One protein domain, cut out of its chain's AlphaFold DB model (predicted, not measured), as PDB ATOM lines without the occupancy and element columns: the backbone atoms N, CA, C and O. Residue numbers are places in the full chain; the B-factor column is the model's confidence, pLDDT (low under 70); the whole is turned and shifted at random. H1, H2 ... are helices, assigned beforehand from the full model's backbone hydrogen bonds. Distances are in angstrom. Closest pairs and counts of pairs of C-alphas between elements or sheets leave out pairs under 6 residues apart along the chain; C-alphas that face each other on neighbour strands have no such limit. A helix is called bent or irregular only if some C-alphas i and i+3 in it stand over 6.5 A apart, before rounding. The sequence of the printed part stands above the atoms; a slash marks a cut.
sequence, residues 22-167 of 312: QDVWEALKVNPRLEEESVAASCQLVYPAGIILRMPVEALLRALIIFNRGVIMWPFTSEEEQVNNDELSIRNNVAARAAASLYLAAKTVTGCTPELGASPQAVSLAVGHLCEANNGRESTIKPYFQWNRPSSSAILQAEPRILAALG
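What this domain is: This is residues 22 to 167 of the 312 residues of an uncharacterized protein of Saprochaete ingens (UniProt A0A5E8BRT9). Helix H5 forms the core, with the H2-H3 hairpin, H6 and H7 packed round it and mostly crossing it. H1 packs on the end of H3, and short H4 sits at the periphery. The printed part has 146 residues with seven named helices, H1 to H7 in order, and no named strand: all helix, compact, radius of gyration of the C-alphas 14.1 A, spans 41 by 36 by 26 A.

Where its parts are: Find C-alpha 22 at (59.494, -33.810, -113.540), where H1 begins and runs to residue 30. Next come H2, residues 34 to 52, 25.6 A, and H3, residues 57 to 73, 24.2 A. H2 has a kink of 26 degrees near residue 41 and is only just irregular, C-alphas 44 and 47 being 6.9 A apart. Then read H4, 86 to 91, H5, 94 to 108, 21.2 A, and H6, 120 to 135, 21.7 A. H7, 152 to 165, 20.2 A, ends at C-alpha 165, (62.215, -24.841, -101.358).

How they stand to each other: Start at the hub, H5: it touches H3, closest C-alphas Ala 63 and Leu 102, 4.8 A, at a steep tilt of 49 degrees. It touches H7 at Ala 100 and Ile 155, closest C-alphas 5.0 A apart, about perpendicular at 74 degrees. H5 and H6 form a hairpin, closest C-alphas Ala 99 and Val 123, 5.9 A. H2 and H3 form another, closest C-alphas Gly 50 and Leu 60, 5.8 A. H4 and H5 only just touch, only at the corner, with 3 pairs of C-alphas within 8 A. H1 touches H3 at its residues 72 to 73 alone, closest C-alphas Ala 27 and Ile 72, 5.6 A. Every O i to N i+4 pair is within hydrogen-bond range in H1, H3, H4 and H5; H2 has 13 of 15, H6 11 of 12, H7 8 of 10.

The domain as a whole: The farthest C-alphas, Glu 80 and Gly 111, are 42.7 A apart. The printed part has no cut; the links H3 to H4, H5 to H6 and H6 to H7 are long. Look for pLDDT under 70 at residues 78 to 84, 114 to 117 and 136 to 146.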
ATOM      1  N   GLN A  22      58.153 -34.163-113.070       87.31
ATOM      2  CA  GLN A  22      59.494 -33.810-113.540       87.31
ATOM      3  C   GLN A  22      60.420 -33.457-112.373       87.31
ATOM      4  O   GLN A  22      61.559 -33.916-112.361       87.31
ATOM      5  N   ASP A  23      59.932 -32.711-111.381       87.94
ATOM      6  CA  ASP A  23      60.720 -32.348-110.195       87.94
ATOM      7  C   ASP A  23      61.161 -33.597-109.424       87.94
ATOM      8  O   ASP A  23      62.320 -33.710-109.025       87.94
ATOM      9  N   VAL A  24      60.276 -34.593-109.300       84.81
ATOM     10  CA  VAL A  24      60.626 -35.889-108.695       84.81
ATOM     11  C   VAL A  24      61.686 -36.619-109.517       84.81
ATOM     12  O   VAL A  24      62.633 -37.164-108.950       84.81
ATOM     13  N   TRP A  25      61.575 -36.618-110.848       85.06
ATOM     14  CA  TRP A  25      62.585 -37.230-111.713       85.06
ATOM     15  C   TRP A  25      63.952 -36.554-111.594       85.06
ATOM     16  O   TRP A  25      64.961 -37.254-111.533       85.06
ATOM     17  N   GLU A  26      64.012 -35.223-111.539       88.69
ATOM     18  CA  GLU A  26      65.273 -34.506-111.314       88.69
ATOM     19  C   GLU A  26      65.856 -34.821-109.933       88.69
ATOM     20  O   GLU A  26      67.050 -35.096-109.813       88.69
ATOM     21  N   ALA A  27      65.012 -34.888-108.903       85.81
ATOM     22  CA  ALA A  27      65.434 -35.273-107.563       85.81
ATOM     23  C   ALA A  27      65.999 -36.708-107.522       85.81
ATOM     24  O   ALA A  27      67.034 -36.945-106.897       85.81
ATOM     25  N   LEU A  28      65.386 -37.648-108.251       84.12
ATOM     26  CA  LEU A  28      65.856 -39.034-108.368       84.12
ATOM     27  C   LEU A  28      67.169 -39.172-109.149       84.12
ATOM     28  O   LEU A  28      67.942 -40.086-108.871       84.12
ATOM     29  N   LYS A  29      67.457 -38.282-110.106       85.81
ATOM     30  CA  LYS A  29      68.774 -38.261-110.771       85.81
ATOM     31  C   LYS A  29      69.890 -37.885-109.801       85.81
ATOM     32  O   LYS A  29      70.988 -38.419-109.913       85.81
ATOM     33  N   VAL A  30      69.605 -36.972-108.871       83.94
ATOM     34  CA  VAL A  30      70.551 -36.550-107.827       83.94
ATOM     35  C   VAL A  30      70.688 -37.630-106.756       83.94
ATOM     36  O   VAL A  30      71.797 -37.925-106.317       83.94
ATOM     37  N   ASN A  31      69.573 -38.246-106.360       83.12
ATOM     38  CA  ASN A  31      69.549 -39.325-105.383       83.12
ATOM     39  C   ASN A  31      68.595 -40.452-105.826       83.12
ATOM     40  O   ASN A  31      67.392 -40.379-105.570       83.12
ATOM     41  N   PRO A  32      69.111 -41.544-106.414       83.38
ATOM     42  CA  PRO A  32      68.281 -42.668-106.854       83.38
ATOM     43  C   PRO A  32      67.528 -43.383-105.725       83.38
ATOM     44  O   PRO A  32      66.577 -44.116-105.992       83.38
ATOM     45  N   ARG A  33      67.946 -43.189-104.467       82.31
ATOM     46  CA  ARG A  33      67.343 -43.802-103.275       82.31
ATOM     47  C   ARG A  33      66.366 -42.878-102.554       82.31
ATOM     48  O   ARG A  33      65.829 -43.272-101.523       82.31
ATOM     49  N   LEU A  34      66.091 -41.689-103.098       83.94
ATOM     50  CA  LEU A  34      65.278 -40.646-102.461       83.94
ATOM     51  C   LEU A  34      63.957 -41.169-101.877       83.94
ATOM     52  O   LEU A  34      63.588 -40.788-100.772       83.94
ATOM     53  N   GLU A  35      63.266 -42.057-102.599       84.25
ATOM     54  CA  GLU A  35      62.032 -42.700-102.133       84.25
ATOM     55  C   GLU A  35      62.261 -43.490-100.837       84.25
ATOM     56  O   GLU A  35      61.585 -43.252 -99.839       84.25
ATOM     57  N   GLU A  36      63.216 -44.426-100.841       82.75
ATOM     58  CA  GLU A  36      63.519 -45.288 -99.691       82.75
ATOM     59  C   GLU A  36      63.907 -44.452 -98.472       82.75
ATOM     60  O   GLU A  36      63.457 -44.710 -97.355       82.75
ATOM     61  N   GLU A  37      64.721 -43.425 -98.703       83.69
ATOM     62  CA  GLU A  37      65.223 -42.530 -97.671       83.69
ATOM     63  C   GLU A  37      64.110 -41.648 -97.098       83.69
ATOM     64  O   GLU A  37      63.963 -41.547 -95.877       83.69
ATOM     65  N   SER A  38      63.275 -41.059 -97.957       85.62
ATOM     66  CA  SER A  38      62.148 -40.231 -97.525       85.62
ATOM     67  C   SER A  38      61.134 -41.045 -96.728       85.62
ATOM     68  O   SER A  38      60.675 -40.610 -95.668       85.62
ATOM     69  N   VAL A  39      60.814 -42.253 -97.199       85.25
ATOM     70  CA  VAL A  39      59.882 -43.161 -96.523       85.25
ATOM     71  C   VAL A  39      60.444 -43.604 -95.174       85.25
ATOM     72  O   VAL A  39      59.736 -43.574 -94.166       85.25
ATOM     73  N   ALA A  40      61.727 -43.958 -95.109       83.69
ATOM     74  CA  ALA A  40      62.361 -44.331 -93.853       83.69
ATOM     75  C   ALA A  40      62.377 -43.182 -92.846       83.69
ATOM     76  O   ALA A  40      61.985 -43.378 -91.697       83.69
ATOM     77  N   ALA A  41      62.760 -41.976 -93.266       86.31
ATOM     78  CA  ALA A  41      62.733 -40.795 -92.411       86.31
ATOM     79  C   ALA A  41      61.313 -40.482 -91.914       86.31
ATOM     80  O   ALA A  41      61.108 -40.189 -90.734       86.31
ATOM     81  N   SER A  42      60.318 -40.601 -92.788       86.44
ATOM     82  CA  SER A  42      58.920 -40.363 -92.442       86.44
ATOM     83  C   SER A  42      58.398 -41.373 -91.417       86.44
ATOM     84  O   SER A  42      57.812 -40.975 -90.409       86.44
ATOM     85  N   CYS A  43      58.671 -42.665 -91.622       85.25
ATOM     86  CA  CYS A  43      58.229 -43.744 -90.737       85.25
ATOM     87  C   CYS A  43      59.002 -43.799 -89.412       85.25
ATOM     88  O   CYS A  43      58.431 -44.153 -88.384       85.25
ATOM     89  N   GLN A  44      60.298 -43.476 -89.419       87.06
ATOM     90  CA  GLN A  44      61.177 -43.660 -88.259       87.06
ATOM     91  C   GLN A  44      61.400 -42.380 -87.450       87.06
ATOM     92  O   GLN A  44      61.772 -42.475 -86.282       87.06
ATOM     93  N   LEU A  45      61.180 -41.199 -88.040       91.25
ATOM     94  CA  LEU A  45      61.369 -39.908 -87.372       91.25
ATOM     95  C   LEU A  45      60.085 -39.084 -87.349       91.25
ATOM     96  O   LEU A  45      59.578 -38.810 -86.266       91.25
ATOM     97  N   VAL A  46      59.558 -38.680 -88.509       94.12
ATOM     98  CA  VAL A  46      58.500 -37.652 -88.578       94.12
ATOM     99  C   VAL A  46      57.215 -38.123 -87.899       94.12
ATOM    100  O   VAL A  46      56.746 -37.481 -86.958       94.12
ATOM    101  N   TYR A  47      56.672 -39.262 -88.333       92.44
ATOM    102  CA  TYR A  47      55.442 -39.820 -87.779       92.44
ATOM    103  C   TYR A  47      55.552 -40.104 -86.265       92.44
ATOM    104  O   TYR A  47      54.797 -39.508 -85.494       92.44
ATOM    105  N   PRO A  48      56.508 -40.928 -85.786       91.25
ATOM    106  CA  PRO A  48      56.624 -41.241 -84.362       91.25
ATOM    107  C   PRO A  48      56.965 -40.025 -83.491       91.25
ATOM    108  O   PRO A  48      56.428 -39.914 -82.388       91.25
ATOM    109  N   ALA A  49      57.788 -39.077 -83.958       93.31
ATOM    110  CA  ALA A  49      58.058 -37.860 -83.191       93.31
ATOM    111  C   ALA A  49      56.790 -37.015 -83.042       93.31
ATOM    112  O   ALA A  49      56.512 -36.533 -81.948       93.31
ATOM    113  N   GLY A  50      55.979 -36.887 -84.094       92.56
ATOM    114  CA  GLY A  50      54.691 -36.203 -84.004       92.56
ATOM    115  C   GLY A  50      53.735 -36.843 -82.991       92.56
ATOM    116  O   GLY A  50      53.059 -36.122 -82.255       92.56
ATOM    117  N   ILE A  51      53.741 -38.176 -82.874       92.12
ATOM    118  CA  ILE A  51      52.994 -38.901 -81.831       92.12
ATOM    119  C   ILE A  51      53.544 -38.598 -80.430       92.12
ATOM    120  O   ILE A  51      52.762 -38.281 -79.532       92.12
ATOM    121  N   ILE A  52      54.870 -38.631 -80.234       92.00
ATOM    122  CA  ILE A  52      55.523 -38.274 -78.954       92.00
ATOM    123  C   ILE A  52      55.134 -36.851 -78.529       92.00
ATOM    124  O   ILE A  52      54.811 -36.609 -77.365       92.00
ATOM    125  N   LEU A  53      55.112 -35.925 -79.487       90.88
ATOM    126  CA  LEU A  53      54.733 -34.526 -79.294       90.88
ATOM    127  C   LEU A  53      53.219 -34.306 -79.155       90.88
ATOM    128  O   LEU A  53      52.795 -33.183 -78.885       90.88
ATOM    129  N   ARG A  54      52.408 -35.361 -79.320       90.69
ATOM    130  CA  ARG A  54      50.937 -35.323 -79.292       90.69
ATOM    131  C   ARG A  54      50.360 -34.305 -80.274       90.69
ATOM    132  O   ARG A  54      49.411 -33.588 -79.956       90.69
ATOM    133  N   MET A  55      50.948 -34.227 -81.465       89.81
ATOM    134  CA  MET A  55      50.462 -33.338 -82.513       89.81
ATOM    135  C   MET A  55      49.060 -33.771 -82.968       89.81
ATOM    136  O   MET A  55      48.808 -34.970 -83.117       89.81
ATOM    137  N   PRO A  56      48.142 -32.820 -83.226       89.12
ATOM    138  CA  PRO A  56      46.898 -33.119 -83.921       89.12
ATOM    139  C   PRO A  56      47.174 -33.814 -85.256       89.12
ATOM    140  O   PRO A  56      48.178 -33.531 -85.911       89.12
ATOM    141  N   VAL A  57      46.253 -34.677 -85.695       88.88
ATOM    142  CA  VAL A  57      46.384 -35.436 -86.953       88.88
ATOM    143  C   VAL A  57      46.676 -34.525 -88.150       88.88
ATOM    144  O   VAL A  57      47.526 -34.849 -88.972       88.88
ATOM    145  N   GLU A  58      46.029 -33.360 -88.224       87.06
ATOM    146  CA  GLU A  58      46.264 -32.386 -89.296       87.06
ATOM    147  C   GLU A  58      47.698 -31.842 -89.291       87.06
ATOM    148  O   GLU A  58      48.319 -31.709 -90.345       87.06
ATOM    149  N   ALA A  59      48.250 -31.568 -88.106       88.88
ATOM    150  CA  ALA A  59      49.624 -31.104 -87.960       88.88
ATOM    151  C   ALA A  59      50.621 -32.215 -88.306       88.88
ATOM    152  O   ALA A  59      51.631 -31.956 -88.956       88.88
ATOM    153  N   LEU A  60      50.320 -33.459 -87.934       91.00
ATOM    154  CA  LEU A  60      51.143 -34.611 -88.285       91.00
ATOM    155  C   LEU A  60      51.176 -34.857 -89.797       91.00
ATOM    156  O   LEU A  60      52.251 -34.995 -90.379       91.00
ATOM    157  N   LEU A  61      50.009 -34.853 -90.444       90.56
ATOM    158  CA  LEU A  61      49.906 -34.986 -91.894       90.56
ATOM    159  C   LEU A  61      50.654 -33.856 -92.603       90.56
ATOM    160  O   LEU A  61      51.419 -34.105 -93.534       90.56
ATOM    161  N   ARG A  62      50.475 -32.613 -92.144       89.69
ATOM    162  CA  ARG A  62      51.179 -31.469 -92.721       89.69
ATOM    163  C   ARG A  62      52.695 -31.608 -92.573       89.69
ATOM    164  O   ARG A  62      53.406 -31.315 -93.525       89.69
ATOM    165  N   ALA A  63      53.191 -32.094 -91.434       92.50
ATOM    166  CA  ALA A  63      54.621 -32.337 -91.240       92.50
ATOM    167  C   ALA A  63      55.181 -33.353 -92.246       92.50
ATOM    168  O   ALA A  63      56.249 -33.119 -92.808       92.50
ATOM    169  N   LEU A  64      54.453 -34.442 -92.510       92.88
ATOM    170  CA  LEU A  64      54.835 -35.448 -93.510       92.88
ATOM    171  C   LEU A  64      54.859 -34.863 -94.929       92.88
ATOM    172  O   LEU A  64      55.822 -35.073 -95.660       92.88
ATOM    173  N   ILE A  65      53.849 -34.069 -95.296       90.00
ATOM    174  CA  ILE A  65      53.788 -33.402 -96.607       90.00
ATOM    175  C   ILE A  65      54.943 -32.407 -96.771       90.00
ATOM    176  O   ILE A  65      55.634 -32.445 -97.788       90.00
ATOM    177  N   ILE A  66      55.182 -31.546 -95.772       92.00
ATOM    178  CA  ILE A  66      56.303 -30.589 -95.773       92.00
ATOM    179  C   ILE A  66      57.624 -31.333 -95.959       92.00
ATOM    180  O   ILE A  66      58.452 -30.918 -96.769       92.00
ATOM    181  N   PHE A  67      57.812 -32.433 -95.230       93.69
ATOM    182  CA  PHE A  67      59.029 -33.224 -95.315       93.69
ATOM    183  C   PHE A  67      59.212 -33.819 -96.715       93.69
ATOM    184  O   PHE A  67      60.223 -33.542 -97.358       93.69
ATOM    185  N   ASN A  68      58.221 -34.554 -97.226       91.56
ATOM    186  CA  ASN A  68      58.294 -35.214 -98.532       91.56
ATOM    187  C   ASN A  68      58.496 -34.209 -99.675       91.56
ATOM    188  O   ASN A  68      59.395 -34.376-100.499       91.56
ATOM    189  N   ARG A  69      57.728 -33.114 -99.702       90.88
ATOM    190  CA  ARG A  69      57.903 -32.067-100.723       90.88
ATOM    191  C   ARG A  69      59.241 -31.358-100.590       90.88
ATOM    192  O   ARG A  69      59.906 -31.124-101.593       90.88
ATOM    193  N   GLY A  70      59.681 -31.077 -99.364       91.25
ATOM    194  CA  GLY A  70      61.002 -30.513 -99.120       91.25
ATOM    195  C   GLY A  70      62.117 -31.428 -99.628       91.25
ATOM    196  O   GLY A  70      63.122 -30.941-100.130       91.25
ATOM    197  N   VAL A  71      61.960 -32.749 -99.521       90.88
ATOM    198  CA  VAL A  71      62.914 -33.744-100.037       90.88
ATOM    199  C   VAL A  71      62.909 -33.811-101.565       90.88
ATOM    200  O   VAL A  71      63.972 -33.982-102.148       90.88
ATOM    201  N   ILE A  72      61.775 -33.590-102.232       89.94
ATOM    202  CA  ILE A  72      61.735 -33.470-103.701       89.94
ATOM    203  C   ILE A  72      62.416 -32.176-104.163       89.94
ATOM    204  O   ILE A  72      63.315 -32.210-104.996       89.94
ATOM    205  N   MET A  73      62.013 -31.036-103.598       90.12
ATOM    206  CA  MET A  73      62.460 -29.714-104.056       90.12
ATOM    207  C   MET A  73      63.887 -29.374-103.611       90.12
ATOM    208  O   MET A  73      64.569 -28.550-104.218       90.12
ATOM    209  N   TRP A  74      64.358 -30.014-102.544       90.50
ATOM    210  CA  TRP A  74      65.705 -29.863-102.009       90.50
ATOM    211  C   TRP A  74      66.261 -31.250-101.640       90.50
ATOM    212  O   TRP A  74      66.319 -31.609-100.457       90.50
ATOM    213  N   PRO A  75      66.639 -32.069-102.642       88.81
ATOM    214  CA  PRO A  75      66.995 -33.472-102.436       88.81
ATOM    215  C   PRO A  75      68.309 -33.625-101.692       88.81
ATOM    216  O   PRO A  75      69.174 -32.757-101.793       88.81
ATOM    217  N   PHE A  76      68.467 -34.721-100.952       86.12
ATOM    218  CA  PHE A  76      69.757 -35.096-100.366       86.12
ATOM    219  C   PHE A  76      70.810 -35.289-101.470       86.12
ATOM    220  O   PHE A  76      70.464 -35.649-102.596       86.12
ATOM    221  N   THR A  77      72.080 -35.041-101.160       80.44
ATOM    222  CA  THR A  77      73.211 -35.218-102.086       80.44
ATOM    223  C   THR A  77      74.221 -36.225-101.541       80.44
ATOM    224  O   THR A  77      74.280 -36.470-100.335       80.44
ATOM    225  N   SER A  78      75.020 -36.827-102.424       68.00
ATOM    226  CA  SER A  78      76.043 -37.807-102.045       68.00
ATOM    227  C   SER A  78      77.188 -37.190-101.235       68.00
ATOM    228  O   SER A  78      77.580 -36.045-101.455       68.00
ATOM    229  N   GLU A  79      77.780 -37.984-100.337       57.25
ATOM    230  CA  GLU A  79      78.846 -37.545 -99.422       57.25
ATOM    231  C   GLU A  79      80.146 -37.097-100.118       57.25
ATOM    232  O   GLU A  79      80.925 -36.354 -99.522       57.25
ATOM    233  N   GLU A  80      80.365 -37.469-101.386       55.59
ATOM    234  CA  GLU A  80      81.549 -37.084-102.176       55.59
ATOM    235  C   GLU A  80      81.694 -35.556-102.366       55.59
ATOM    236  O   GLU A  80      82.782 -35.073-102.676       55.59
ATOM    237  N   GLU A  81      80.634 -34.780-102.109       54.78
ATOM    238  CA  GLU A  81      80.636 -33.311-102.181       54.78
ATOM    239  C   GLU A  81      80.899 -32.605-100.830       54.78
ATOM    240  O   GLU A  81      80.906 -31.373-100.786       54.78
ATOM    241  N   GLN A  82      81.129 -33.324 -99.716       52.16
ATOM    242  CA  GLN A  82      81.256 -32.747 -98.358       52.16
ATOM    243  C   GLN A  82      82.579 -31.988 -98.086       52.16
ATOM    244  O   GLN A  82      83.257 -32.201 -97.080       52.16
ATOM    245  N   VAL A  83      82.948 -31.031 -98.937       53.53
ATOM    246  CA  VAL A  83      84.022 -30.070 -98.642       53.53
ATOM    247  C   VAL A  83      83.433 -28.885 -97.866       53.53
ATOM    248  O   VAL A  83      82.880 -27.981 -98.479       53.53
ATOM    249  N   ASN A  84      83.540 -28.895 -96.527       57.16
ATOM    250  CA  ASN A  84      83.306 -27.757 -95.605       57.16
ATOM    251  C   ASN A  84      82.186 -26.772 -96.012       57.16
ATOM    252  O   ASN A  84      82.375 -25.555 -95.981       57.16
ATOM    253  N   ASN A  85      81.021 -27.282 -96.409       71.06
ATOM    254  CA  ASN A  85      79.893 -26.453 -96.810       71.06
ATOM    255  C   ASN A  85      78.749 -26.638 -95.810       71.06
ATOM    256  O   ASN A  85      78.085 -27.677 -95.806       71.06
ATOM    257  N   ASP A  86      78.521 -25.623 -94.975       76.06
ATOM    258  CA  ASP A  86      77.430 -25.593 -93.992       76.06
ATOM    259  C   ASP A  86      76.062 -25.860 -94.648       76.06
ATOM    260  O   ASP A  86      75.193 -26.480 -94.034       76.06
ATOM    261  N   GLU A  87      75.890 -25.475 -95.920       80.50
ATOM    262  CA  GLU A  87      74.680 -25.748 -96.703       80.50
ATOM    263  C   GLU A  87      74.479 -27.246 -96.965       80.50
ATOM    264  O   GLU A  87      73.381 -27.766 -96.785       80.50
ATOM    265  N   LEU A  88      75.538 -27.961 -97.355       79.69
ATOM    266  CA  LEU A  88      75.478 -29.408 -97.583       79.69
ATOM    267  C   LEU A  88      75.265 -30.165 -96.271       79.69
ATOM    268  O   LEU A  88      74.499 -31.129 -96.232       79.69
ATOM    269  N   SER A  89      75.892 -29.687 -95.193       81.81
ATOM    270  CA  SER A  89      75.719 -30.239 -93.848       81.81
ATOM    271  C   SER A  89      74.251 -30.201 -93.419       81.81
ATOM    272  O   SER A  89      73.702 -31.221 -93.002       81.81
ATOM    273  N   ILE A  90      73.567 -29.064 -93.590       85.00
ATOM    274  CA  ILE A  90      72.150 -28.963 -93.227       85.00
ATOM    275  C   ILE A  90      71.227 -29.684 -94.219       85.00
ATOM    276  O   ILE A  90      70.244 -30.299 -93.800       85.00
ATOM    277  N   ARG A  91      71.559 -29.668 -95.516       86.69
ATOM    278  CA  ARG A  91      70.807 -30.345 -96.585       86.69
ATOM    279  C   ARG A  91      70.698 -31.846 -96.358       86.69
ATOM    280  O   ARG A  91      69.609 -32.403 -96.514       86.69
ATOM    281  N   ASN A  92      71.801 -32.465 -95.945       85.75
ATOM    282  CA  ASN A  92      71.907 -33.905 -95.707       85.75
ATOM    283  C   ASN A  92      71.597 -34.303 -94.255       85.75
ATOM    284  O   ASN A  92      71.572 -35.486 -93.920       85.75
ATOM    285  N   ASN A  93      71.290 -33.343 -93.377       87.50
ATOM    286  CA  ASN A  93      70.865 -33.634 -92.014       87.50
ATOM    287  C   ASN A  93      69.372 -33.995 -91.969       87.50
ATOM    288  O   ASN A  93      68.502 -33.163 -91.688       87.50
ATOM    289  N   VAL A  94      69.074 -35.268 -92.236       89.69
ATOM    290  CA  VAL A  94      67.700 -35.786 -92.286       89.69
ATOM    291  C   VAL A  94      66.946 -35.547 -90.977       89.69
ATOM    292  O   VAL A  94      65.789 -35.126 -90.999       89.69
ATOM    293  N   ALA A  95      67.603 -35.742 -89.830       90.56
ATOM    294  CA  ALA A  95      66.989 -35.530 -88.524       90.56
ATOM    295  C   ALA A  95      66.608 -34.059 -88.294       90.56
ATOM    296  O   ALA A  95      65.511 -33.773 -87.809       90.56
ATOM    297  N   ALA A  96      67.468 -33.114 -88.690       92.12
ATOM    298  CA  ALA A  96      67.166 -31.687 -88.606       92.12
ATOM    299  C   ALA A  96      66.011 -31.292 -89.532       92.12
ATOM    300  O   ALA A  96      65.165 -30.498 -89.131       92.12
ATOM    301  N   ARG A  97      65.925 -31.876 -90.732       93.31
ATOM    302  CA  ARG A  97      64.829 -31.618 -91.680       93.31
ATOM    303  C   ARG A  97      63.500 -32.220 -91.232       93.31
ATOM    304  O   ARG A  97      62.473 -31.551 -91.330       93.31
ATOM    305  N   ALA A  98      63.515 -33.435 -90.686       94.06
ATOM    306  CA  ALA A  98      62.346 -34.056 -90.068       94.06
ATOM    307  C   ALA A  98      61.829 -33.199 -88.900       94.06
ATOM    308  O   ALA A  98      60.649 -32.845 -88.849       94.06
ATOM    309  N   ALA A  99      62.732 -32.777 -88.011       94.69
ATOM    310  CA  ALA A  99      62.420 -31.882 -86.903       94.69
ATOM    311  C   ALA A  99      61.902 -30.510 -87.377       94.69
ATOM    312  O   ALA A  99      60.900 -30.015 -86.867       94.69
ATOM    313  N   ALA A 100      62.530 -29.899 -88.381       94.81
ATOM    314  CA  ALA A 100      62.080 -28.624 -88.938       94.81
ATOM    315  C   ALA A 100      60.690 -28.729 -89.583       94.81
ATOM    316  O   ALA A 100      59.877 -27.824 -89.416       94.81
ATOM    317  N   SER A 101      60.375 -29.848 -90.237       94.88
ATOM    318  CA  SER A 101      59.052 -30.090 -90.831       94.88
ATOM    319  C   SER A 101      57.956 -30.196 -89.764       94.88
ATOM    320  O   SER A 101      56.898 -29.579 -89.902       94.88
ATOM    321  N   LEU A 102      58.230 -30.898 -88.656       94.94
ATOM    322  CA  LEU A 102      57.340 -30.955 -87.486       94.94
ATOM    323  C   LEU A 102      57.146 -29.575 -86.857       94.94
ATOM    324  O   LEU A 102      56.018 -29.166 -86.584       94.94
ATOM    325  N   TYR A 103      58.242 -28.837 -86.675       94.38
ATOM    326  CA  TYR A 103      58.219 -27.495 -86.106       94.38
ATOM    327  C   TYR A 103      57.401 -26.520 -86.969       94.38
ATOM    328  O   TYR A 103      56.580 -25.762 -86.450       94.38
ATOM    329  N   LEU A 104      57.565 -26.567 -88.293       92.06
ATOM    330  CA  LEU A 104      56.781 -25.776 -89.245       92.06
ATOM    331  C   LEU A 104      55.295 -26.130 -89.218       92.06
ATOM    332  O   LEU A 104      54.444 -25.237 -89.163       92.06
ATOM    333  N   ALA A 105      54.962 -27.419 -89.222       91.00
ATOM    334  CA  ALA A 105      53.575 -27.859 -89.153       91.00
ATOM    335  C   ALA A 105      52.900 -27.406 -87.851       91.00
ATOM    336  O   ALA A 105      51.790 -26.876 -87.883       91.00
ATOM    337  N   ALA A 106      53.597 -27.521 -86.718       90.69
ATOM    338  CA  ALA A 106      53.075 -27.107 -85.420       90.69
ATOM    339  C   ALA A 106      52.781 -25.600 -85.333       90.69
ATOM    340  O   ALA A 106      51.853 -25.197 -84.637       90.69
ATOM    341  N   LYS A 107      53.537 -24.761 -86.053       87.62
ATOM    342  CA  LYS A 107      53.297 -23.307 -86.116       87.62
ATOM    343  C   LYS A 107      52.127 -22.914 -87.013       87.62
ATOM    344  O   LYS A 107      51.584 -21.826 -86.854       87.62
ATOM    345  N   THR A 108      51.768 -23.762 -87.974       82.00
ATOM    346  CA  THR A 108      50.777 -23.435 -89.013       82.00
ATOM    347  C   THR A 108      49.415 -24.090 -88.782       82.00
ATOM    348  O   THR A 108      48.454 -23.741 -89.467       82.00
ATOM    349  N   VAL A 109      49.309 -25.036 -87.843       81.31
ATOM    350  CA  VAL A 109      48.062 -25.742 -87.509       81.31
ATOM    351  C   VAL A 109      47.592 -25.365 -86.109       81.31
ATOM    352  O   VAL A 109      48.314 -25.515 -85.121       81.31
ATOM    353  N   THR A 110      46.345 -24.905 -86.015       73.00
ATOM    354  CA  THR A 110      45.692 -24.585 -84.740       73.00
ATOM    355  C   THR A 110      45.546 -25.826 -83.859       73.00
ATOM    356  O   THR A 110      45.266 -26.914 -84.352       73.00
ATOM    357  N   GLY A 111      45.690 -25.667 -82.542       71.00
ATOM    358  CA  GLY A 111      45.557 -26.771 -81.580       71.00
ATOM    359  C   GLY A 111      46.872 -27.465 -81.217       71.00
ATOM    360  O   GLY A 111      46.882 -28.310 -80.326       71.00
ATOM    361  N   CYS A 112      47.994 -27.078 -81.832       78.56
ATOM    362  CA  CYS A 112      49.314 -27.444 -81.326       78.56
ATOM    363  C   CYS A 112      49.640 -26.603 -80.087       78.56
ATOM    364  O   CYS A 112      49.557 -25.374 -80.125       78.56
ATOM    365  N   THR A 113      50.026 -27.244 -78.984       72.50
ATOM    366  CA  THR A 113      50.484 -26.503 -77.806       72.50
ATOM    367  C   THR A 113      51.880 -25.930 -78.079       72.50
ATOM    368  O   THR A 113      52.763 -26.665 -78.545       72.50
ATOM    369  N   PRO A 114      52.126 -24.638 -77.783       64.56
ATOM    370  CA  PRO A 114      53.435 -24.028 -78.015       64.56
ATOM    371  C   PRO A 114      54.576 -24.740 -77.279       64.56
ATOM    372  O   PRO A 114      55.703 -24.798 -77.759       64.56
ATOM    373  N   GLU A 115      54.252 -25.318 -76.123       62.19
ATOM    374  CA  GLU A 115      55.186 -25.953 -75.195       62.19
ATOM    375  C   GLU A 115      55.679 -27.331 -75.663       62.19
ATOM    376  O   GLU A 115      56.789 -27.725 -75.306       62.19
ATOM    377  N   LEU A 116      54.893 -28.057 -76.472       60.94
ATOM    378  CA  LEU A 116      55.236 -29.413 -76.925       60.94
ATOM    379  C   LEU A 116      55.555 -29.449 -78.424       60.94
ATOM    380  O   LEU A 116      56.612 -29.938 -78.803       60.94
ATOM    381  N   GLY A 117      54.694 -28.900 -79.284       61.44
ATOM    382  CA  GLY A 117      54.884 -28.968 -80.741       61.44
ATOM    383  C   GLY A 117      55.648 -27.781 -81.335       61.44
ATOM    384  O   GLY A 117      56.413 -27.954 -82.281       61.44
ATOM    385  N   ALA A 118      55.473 -26.575 -80.780       70.56
ATOM    386  CA  ALA A 118      56.034 -25.337 -81.339       70.56
ATOM    387  C   ALA A 118      57.295 -24.838 -80.605       70.56
ATOM    388  O   ALA A 118      57.602 -23.645 -80.622       70.56
ATOM    389  N   SER A 119      58.053 -25.751 -79.995       88.38
ATOM    390  CA  SER A 119      59.355 -25.471 -79.384       88.38
ATOM    391  C   SER A 119      60.453 -26.275 -80.089       88.38
ATOM    392  O   SER A 119      60.408 -27.509 -80.056       88.38
ATOM    393  N   PRO A 120      61.480 -25.633 -80.685       91.25
ATOM    394  CA  PRO A 120      62.597 -26.347 -81.307       91.25
ATOM    395  C   PRO A 120      63.295 -27.320 -80.351       91.25
ATOM    396  O   PRO A 120      63.796 -28.359 -80.773       91.25
ATOM    397  N   GLN A 121      63.338 -27.007 -79.054       92.56
ATOM    398  CA  GLN A 121      63.913 -27.864 -78.016       92.56
ATOM    399  C   GLN A 121      63.083 -29.137 -77.808       92.56
ATOM    400  O   GLN A 121      63.654 -30.225 -77.739       92.56
ATOM    401  N   ALA A 122      61.755 -29.012 -77.732       91.31
ATOM    402  CA  ALA A 122      60.859 -30.155 -77.566       91.31
ATOM    403  C   ALA A 122      60.923 -31.086 -78.786       91.31
ATOM    404  O   ALA A 122      61.090 -32.298 -78.637       91.31
ATOM    405  N   VAL A 123      60.914 -30.514 -79.995       93.25
ATOM    406  CA  VAL A 123      61.048 -31.282 -81.240       93.25
ATOM    407  C   VAL A 123      62.427 -31.947 -81.346       93.25
ATOM    408  O   VAL A 123      62.513 -33.127 -81.681       93.25
ATOM    409  N   SER A 124      63.506 -31.236 -80.993       93.81
ATOM    410  CA  SER A 124      64.869 -31.793 -80.923       93.81
ATOM    411  C   SER A 124      64.956 -32.997 -79.987       93.81
ATOM    412  O   SER A 124      65.620 -33.979 -80.315       93.81
ATOM    413  N   LEU A 125      64.303 -32.934 -78.822       92.50
ATOM    414  CA  LEU A 125      64.263 -34.039 -77.865       92.50
ATOM    415  C   LEU A 125      63.498 -35.242 -78.426       92.50
ATOM    416  O   LEU A 125      64.014 -36.357 -78.369       92.50
ATOM    417  N   ALA A 126      62.312 -35.023 -79.001       93.00
ATOM    418  CA  ALA A 126      61.489 -36.095 -79.560       93.00
ATOM    419  C   ALA A 126      62.193 -36.819 -80.720       93.00
ATOM    420  O   ALA A 126      62.298 -38.044 -80.716       93.00
ATOM    421  N   VAL A 127      62.739 -36.066 -81.678       93.38
ATOM    422  CA  VAL A 127      63.490 -36.635 -82.810       93.38
ATOM    423  C   VAL A 127      64.813 -37.249 -82.344       93.38
ATOM    424  O   VAL A 127      65.198 -38.314 -82.821       93.38
ATOM    425  N   GLY A 128      65.495 -36.622 -81.382       91.25
ATOM    426  CA  GLY A 128      66.738 -37.127 -80.801       91.25
ATOM    427  C   GLY A 128      66.586 -38.497 -80.148       91.25
ATOM    428  O   GLY A 128      67.402 -39.379 -80.401       91.25
ATOM    429  N   HIS A 129      65.508 -38.702 -79.390       90.75
ATOM    430  CA  HIS A 129      65.207 -39.992 -78.772       90.75
ATOM    431  C   HIS A 129      65.068 -41.120 -79.810       90.75
ATOM    432  O   HIS A 129      65.587 -42.218 -79.620       90.75
ATOM    433  N   LEU A 130      64.419 -40.835 -80.942       90.38
ATOM    434  CA  LEU A 130      64.259 -41.797 -82.035       90.38
ATOM    435  C   LEU A 130      65.577 -42.058 -82.773       90.38
ATOM    436  O   LEU A 130      65.874 -43.194 -83.134       90.38
ATOM    437  N   CYS A 131      66.397 -41.022 -82.954       88.69
ATOM    438  CA  CYS A 131      67.734 -41.159 -83.524       88.69
ATOM    439  C   CYS A 131      68.620 -42.082 -82.671       88.69
ATOM    440  O   CYS A 131      69.257 -42.992 -83.200       88.69
ATOM    441  N   GLU A 132      68.615 -41.903 -81.349       85.81
ATOM    442  CA  GLU A 132      69.325 -42.770 -80.402       85.81
ATOM    443  C   GLU A 132      68.828 -44.222 -80.472       85.81
ATOM    444  O   GLU A 132      69.641 -45.147 -80.547       85.81
ATOM    445  N   ALA A 133      67.507 -44.426 -80.532       83.56
ATOM    446  CA  ALA A 133      66.911 -45.754 -80.677       83.56
ATOM    447  C   ALA A 133      67.317 -46.450 -81.993       83.56
ATOM    448  O   ALA A 133      67.538 -47.663 -82.010       83.56
ATOM    449  N   ASN A 134      67.459 -45.695 -83.086       78.69
ATOM    450  CA  ASN A 134      67.844 -46.236 -84.393       78.69
ATOM    451  C   ASN A 134      69.355 -46.478 -84.541       78.69
ATOM    452  O   ASN A 134      69.751 -47.403 -85.250       78.69
ATOM    453  N   ASN A 135      70.205 -45.725 -83.837       75.75
ATOM    454  CA  ASN A 135      71.657 -45.948 -83.835       75.75
ATOM    455  C   ASN A 135      72.057 -47.335 -83.311       75.75
ATOM    456  O   ASN A 135      73.035 -47.917 -83.780       75.75
ATOM    457  N   GLY A 136      71.276 -47.888 -82.380       64.44
ATOM    458  CA  GLY A 136      71.482 -49.231 -81.833       64.44
ATOM    459  C   GLY A 136      71.107 -50.382 -82.773       64.44
ATOM    460  O   GLY A 136      71.271 -51.539 -82.393       64.44
ATOM    461  N   ARG A 137      70.590 -50.104 -83.978       69.25
ATOM    462  CA  ARG A 137      70.060 -51.115 -84.911       69.25
ATOM    463  C   ARG A 137      70.881 -51.173 -86.190       69.25
ATOM    464  O   ARG A 137      71.368 -50.146 -86.656       69.25
ATOM    465  N   GLU A 138      71.039 -52.347 -86.795       57.78
ATOM    466  CA  GLU A 138      71.481 -52.434 -88.194       57.78
ATOM    467  C   GLU A 138      70.385 -51.842 -89.087       57.78
ATOM    468  O   GLU A 138      69.242 -52.284 -89.053       57.78
ATOM    469  N   SER A 139      70.718 -50.808 -89.860       55.88
ATOM    470  CA  SER A 139      69.800 -50.198 -90.822       55.88
ATOM    471  C   SER A 139      70.442 -50.265 -92.200       55.88
ATOM    472  O   SER A 139      71.602 -49.892 -92.384       55.88
ATOM    473  N   THR A 140      69.673 -50.745 -93.173       50.72
ATOM    474  CA  THR A 140      70.036 -50.842 -94.596       50.72
ATOM    475  C   THR A 140      70.155 -49.475 -95.284       50.72
ATOM    476  O   THR A 140      70.555 -49.385 -96.446       50.72
ATOM    477  N   ILE A 141      69.830 -48.399 -94.566       53.62
ATOM    478  CA  ILE A 141      69.747 -47.022 -95.069       53.62
ATOM    479  C   ILE A 141      70.862 -46.154 -94.445       53.62
ATOM    480  O   ILE A 141      70.956 -44.956 -94.672       53.62
ATOM    481  N   LYS A 142      71.782 -46.768 -93.685       50.59
ATOM    482  CA  LYS A 142      72.840 -46.076 -92.933       50.59
ATOM    483  C   LYS A 142      73.823 -45.181 -93.706       50.59
ATOM    484  O   LYS A 142      74.272 -44.242 -93.059       50.59
ATOM    485  N   PRO A 143      74.194 -45.385 -94.990       50.59
ATOM    486  CA  PRO A 143      75.310 -44.613 -95.542       50.59
ATOM    487  C   PRO A 143      75.016 -43.119 -95.748       50.59
ATOM    488  O   PRO A 143      75.960 -42.364 -95.901       50.59
ATOM    489  N   TYR A 144      73.750 -42.679 -95.712       51.19
ATOM    490  CA  TYR A 144      73.380 -41.268 -95.930       51.19
ATOM    491  C   TYR A 144      72.743 -40.599 -94.705       51.19
ATOM    492  O   TYR A 144      72.500 -39.393 -94.688       51.19
ATOM    493  N   PHE A 145      72.461 -41.377 -93.658       61.78
ATOM    494  CA  PHE A 145      71.724 -40.908 -92.493       61.78
ATOM    495  C   PHE A 145      72.668 -40.692 -91.326       61.78
ATOM    496  O   PHE A 145      73.005 -41.619 -90.586       61.78
ATOM    497  N   GLN A 146      73.014 -39.431 -91.087       63.47
ATOM    498  CA  GLN A 146      73.492 -39.042 -89.772       63.47
ATOM    499  C   GLN A 146      72.302 -39.051 -88.806       63.47
ATOM    500  O   GLN A 146      71.580 -38.065 -88.669       63.47
ATOM    501  N   TRP A 147      72.103 -40.173 -88.113       72.12
ATOM    502  CA  TRP A 147      71.149 -40.330 -87.004       72.12
ATOM    503  C   TRP A 147      71.634 -39.603 -85.740       72.12
ATOM    504  O   TRP A 147      71.574 -40.119 -84.626       72.12
ATOM    505  N   ASN A 148      72.169 -38.400 -85.905       79.00
ATOM    506  CA  ASN A 148      72.571 -37.556 -84.798       79.00
ATOM    507  C   ASN A 148      71.362 -36.749 -84.350       79.00
ATOM    508  O   ASN A 148      70.606 -36.219 -85.167       79.00
ATOM    509  N   ARG A 149      71.197 -36.622 -83.033       85.81
ATOM    510  CA  ARG A 149      70.173 -35.749 -82.471       85.81
ATOM    511  C   ARG A 149      70.321 -34.337 -83.065       85.81
ATOM    512  O   ARG A 149      71.393 -33.742 -82.932       85.81
ATOM    513  N   PRO A 150      69.262 -33.761 -83.662       90.62
ATOM    514  CA  PRO A 150      69.351 -32.427 -84.232       90.62
ATOM    515  C   PRO A 150      69.406 -31.390 -83.108       90.62
ATOM    516  O   PRO A 150      68.627 -31.453 -82.155       90.62
ATOM    517  N   SER A 151      70.310 -30.416 -83.207       92.19
ATOM    518  CA  SER A 151      70.320 -29.271 -82.291       92.19
ATOM    519  C   SER A 151      69.178 -28.305 -82.631       92.19
ATOM    520  O   SER A 151      68.749 -28.224 -83.782       92.19
ATOM    521  N   SER A 152      68.708 -27.512 -81.660       92.94
ATOM    522  CA  SER A 152      67.726 -26.449 -81.940       92.94
ATOM    523  C   SER A 152      68.225 -25.474 -83.012       92.94
ATOM    524  O   SER A 152      67.435 -24.990 -83.813       92.94
ATOM    525  N   SER A 153      69.537 -25.214 -83.060       92.94
ATOM    526  CA  SER A 153      70.142 -24.367 -84.090       92.94
ATOM    527  C   SER A 153      70.039 -24.998 -85.480       92.94
ATOM    528  O   SER A 153      69.647 -24.306 -86.412       92.94
ATOM    529  N   ALA A 154      70.290 -26.305 -85.612       91.62
ATOM    530  CA  ALA A 154      70.124 -27.011 -86.881       91.62
ATOM    531  C   ALA A 154      68.662 -26.975 -87.356       91.62
ATOM    532  O   ALA A 154      68.404 -26.707 -88.522       91.62
ATOM    533  N   ILE A 155      67.692 -27.149 -86.453       93.88
ATOM    534  CA  ILE A 155      66.260 -27.032 -86.788       93.88
ATOM    535  C   ILE A 155      65.954 -25.644 -87.368       93.88
ATOM    536  O   ILE A 155      65.357 -25.536 -88.438       93.88
ATOM    537  N   LEU A 156      66.415 -24.586 -86.696       93.38
ATOM    538  CA  LEU A 156      66.204 -23.199 -87.122       93.38
ATOM    539  C   LEU A 156      66.975 -22.829 -88.402       93.38
ATOM    540  O   LEU A 156      66.604 -21.876 -89.078       93.38
ATOM    541  N   GLN A 157      68.028 -23.569 -88.755       93.06
ATOM    542  CA  GLN A 157      68.735 -23.415 -90.030       93.06
ATOM    543  C   GLN A 157      68.045 -24.173 -91.172       93.06
ATOM    544  O   GLN A 157      67.982 -23.657 -92.290       93.06
ATOM    545  N   ALA A 158      67.524 -25.377 -90.919       92.94
ATOM    546  CA  ALA A 158      66.798 -26.164 -91.918       92.94
ATOM    547  C   ALA A 158      65.452 -25.523 -92.282       92.94
ATOM    548  O   ALA A 158      65.057 -25.537 -93.445       92.94
ATOM    549  N   GLU A 159      64.766 -24.934 -91.303       93.56
ATOM    550  CA  GLU A 159      63.445 -24.338 -91.481       93.56
ATOM    551  C   GLU A 159      63.340 -23.354 -92.668       93.56
ATOM    552  O   GLU A 159      62.539 -23.614 -93.568       93.56
ATOM    553  N   PRO A 160      64.104 -22.243 -92.725       92.19
ATOM    554  CA  PRO A 160      63.964 -21.264 -93.803       92.19
ATOM    555  C   PRO A 160      64.305 -21.839 -95.181       92.19
ATOM    556  O   PRO A 160      63.794 -21.350 -96.184       92.19
ATOM    557  N   ARG A 161      65.131 -22.889 -95.245       92.62
ATOM    558  CA  ARG A 161      65.496 -23.570 -96.495       92.62
ATOM    559  C   ARG A 161      64.367 -24.449 -97.002       92.62
ATOM    560  O   ARG A 161      64.064 -24.409 -98.187       92.62
ATOM    561  N   ILE A 162      63.711 -25.180 -96.101       91.50
ATOM    562  CA  ILE A 162      62.495 -25.931 -96.430       91.50
ATOM    563  C   ILE A 162      61.412 -24.962 -96.909       91.50
ATOM    564  O   ILE A 162      60.818 -25.197 -97.952       91.50
ATOM    565  N   LEU A 163      61.203 -23.842 -96.209       89.88
ATOM    566  CA  LEU A 163      60.247 -22.818 -96.641       89.88
ATOM    567  C   LEU A 163      60.571 -22.270 -98.033       89.88
ATOM    568  O   LEU A 163      59.684 -22.215 -98.879       89.88
ATOM    569  N   ALA A 164      61.830 -21.907 -98.287       87.69
ATOM    570  CA  ALA A 164      62.255 -21.411 -99.591       87.69
ATOM    571  C   ALA A 164      62.078 -22.464-100.698       87.69
ATOM    572  O   ALA A 164      61.605 -22.131-101.781       87.69
ATOM    573  N   ALA A 165      62.395 -23.734-100.418       86.44
ATOM    574  CA  ALA A 165      62.215 -24.841-101.358       86.44
ATOM    575  C   ALA A 165      60.739 -25.094-101.701       86.44
ATOM    576  O   ALA A 165      60.428 -25.505-102.815       86.44
ATOM    577  N   LEU A 166      59.830 -24.814-100.765       85.00
ATOM    578  CA  LEU A 166      58.384 -24.877-100.976       85.00
ATOM    579  C   LEU A 166      57.805 -23.570-101.545       85.00
ATOM    580  O   LEU A 166      56.590 -23.409-101.579       85.00
ATOM    581  N   GLY A 167      58.639 -22.599-101.938       83.50
ATOM    582  CA  GLY A 167      58.170 -21.302-102.437       83.50
ATOM    583  C   GLY A 167      57.377 -20.498-101.401       83.50
ATOM    584  O   GLY A 167      56.552 -19.668-101.769       83.50
TER     585      GLY A 167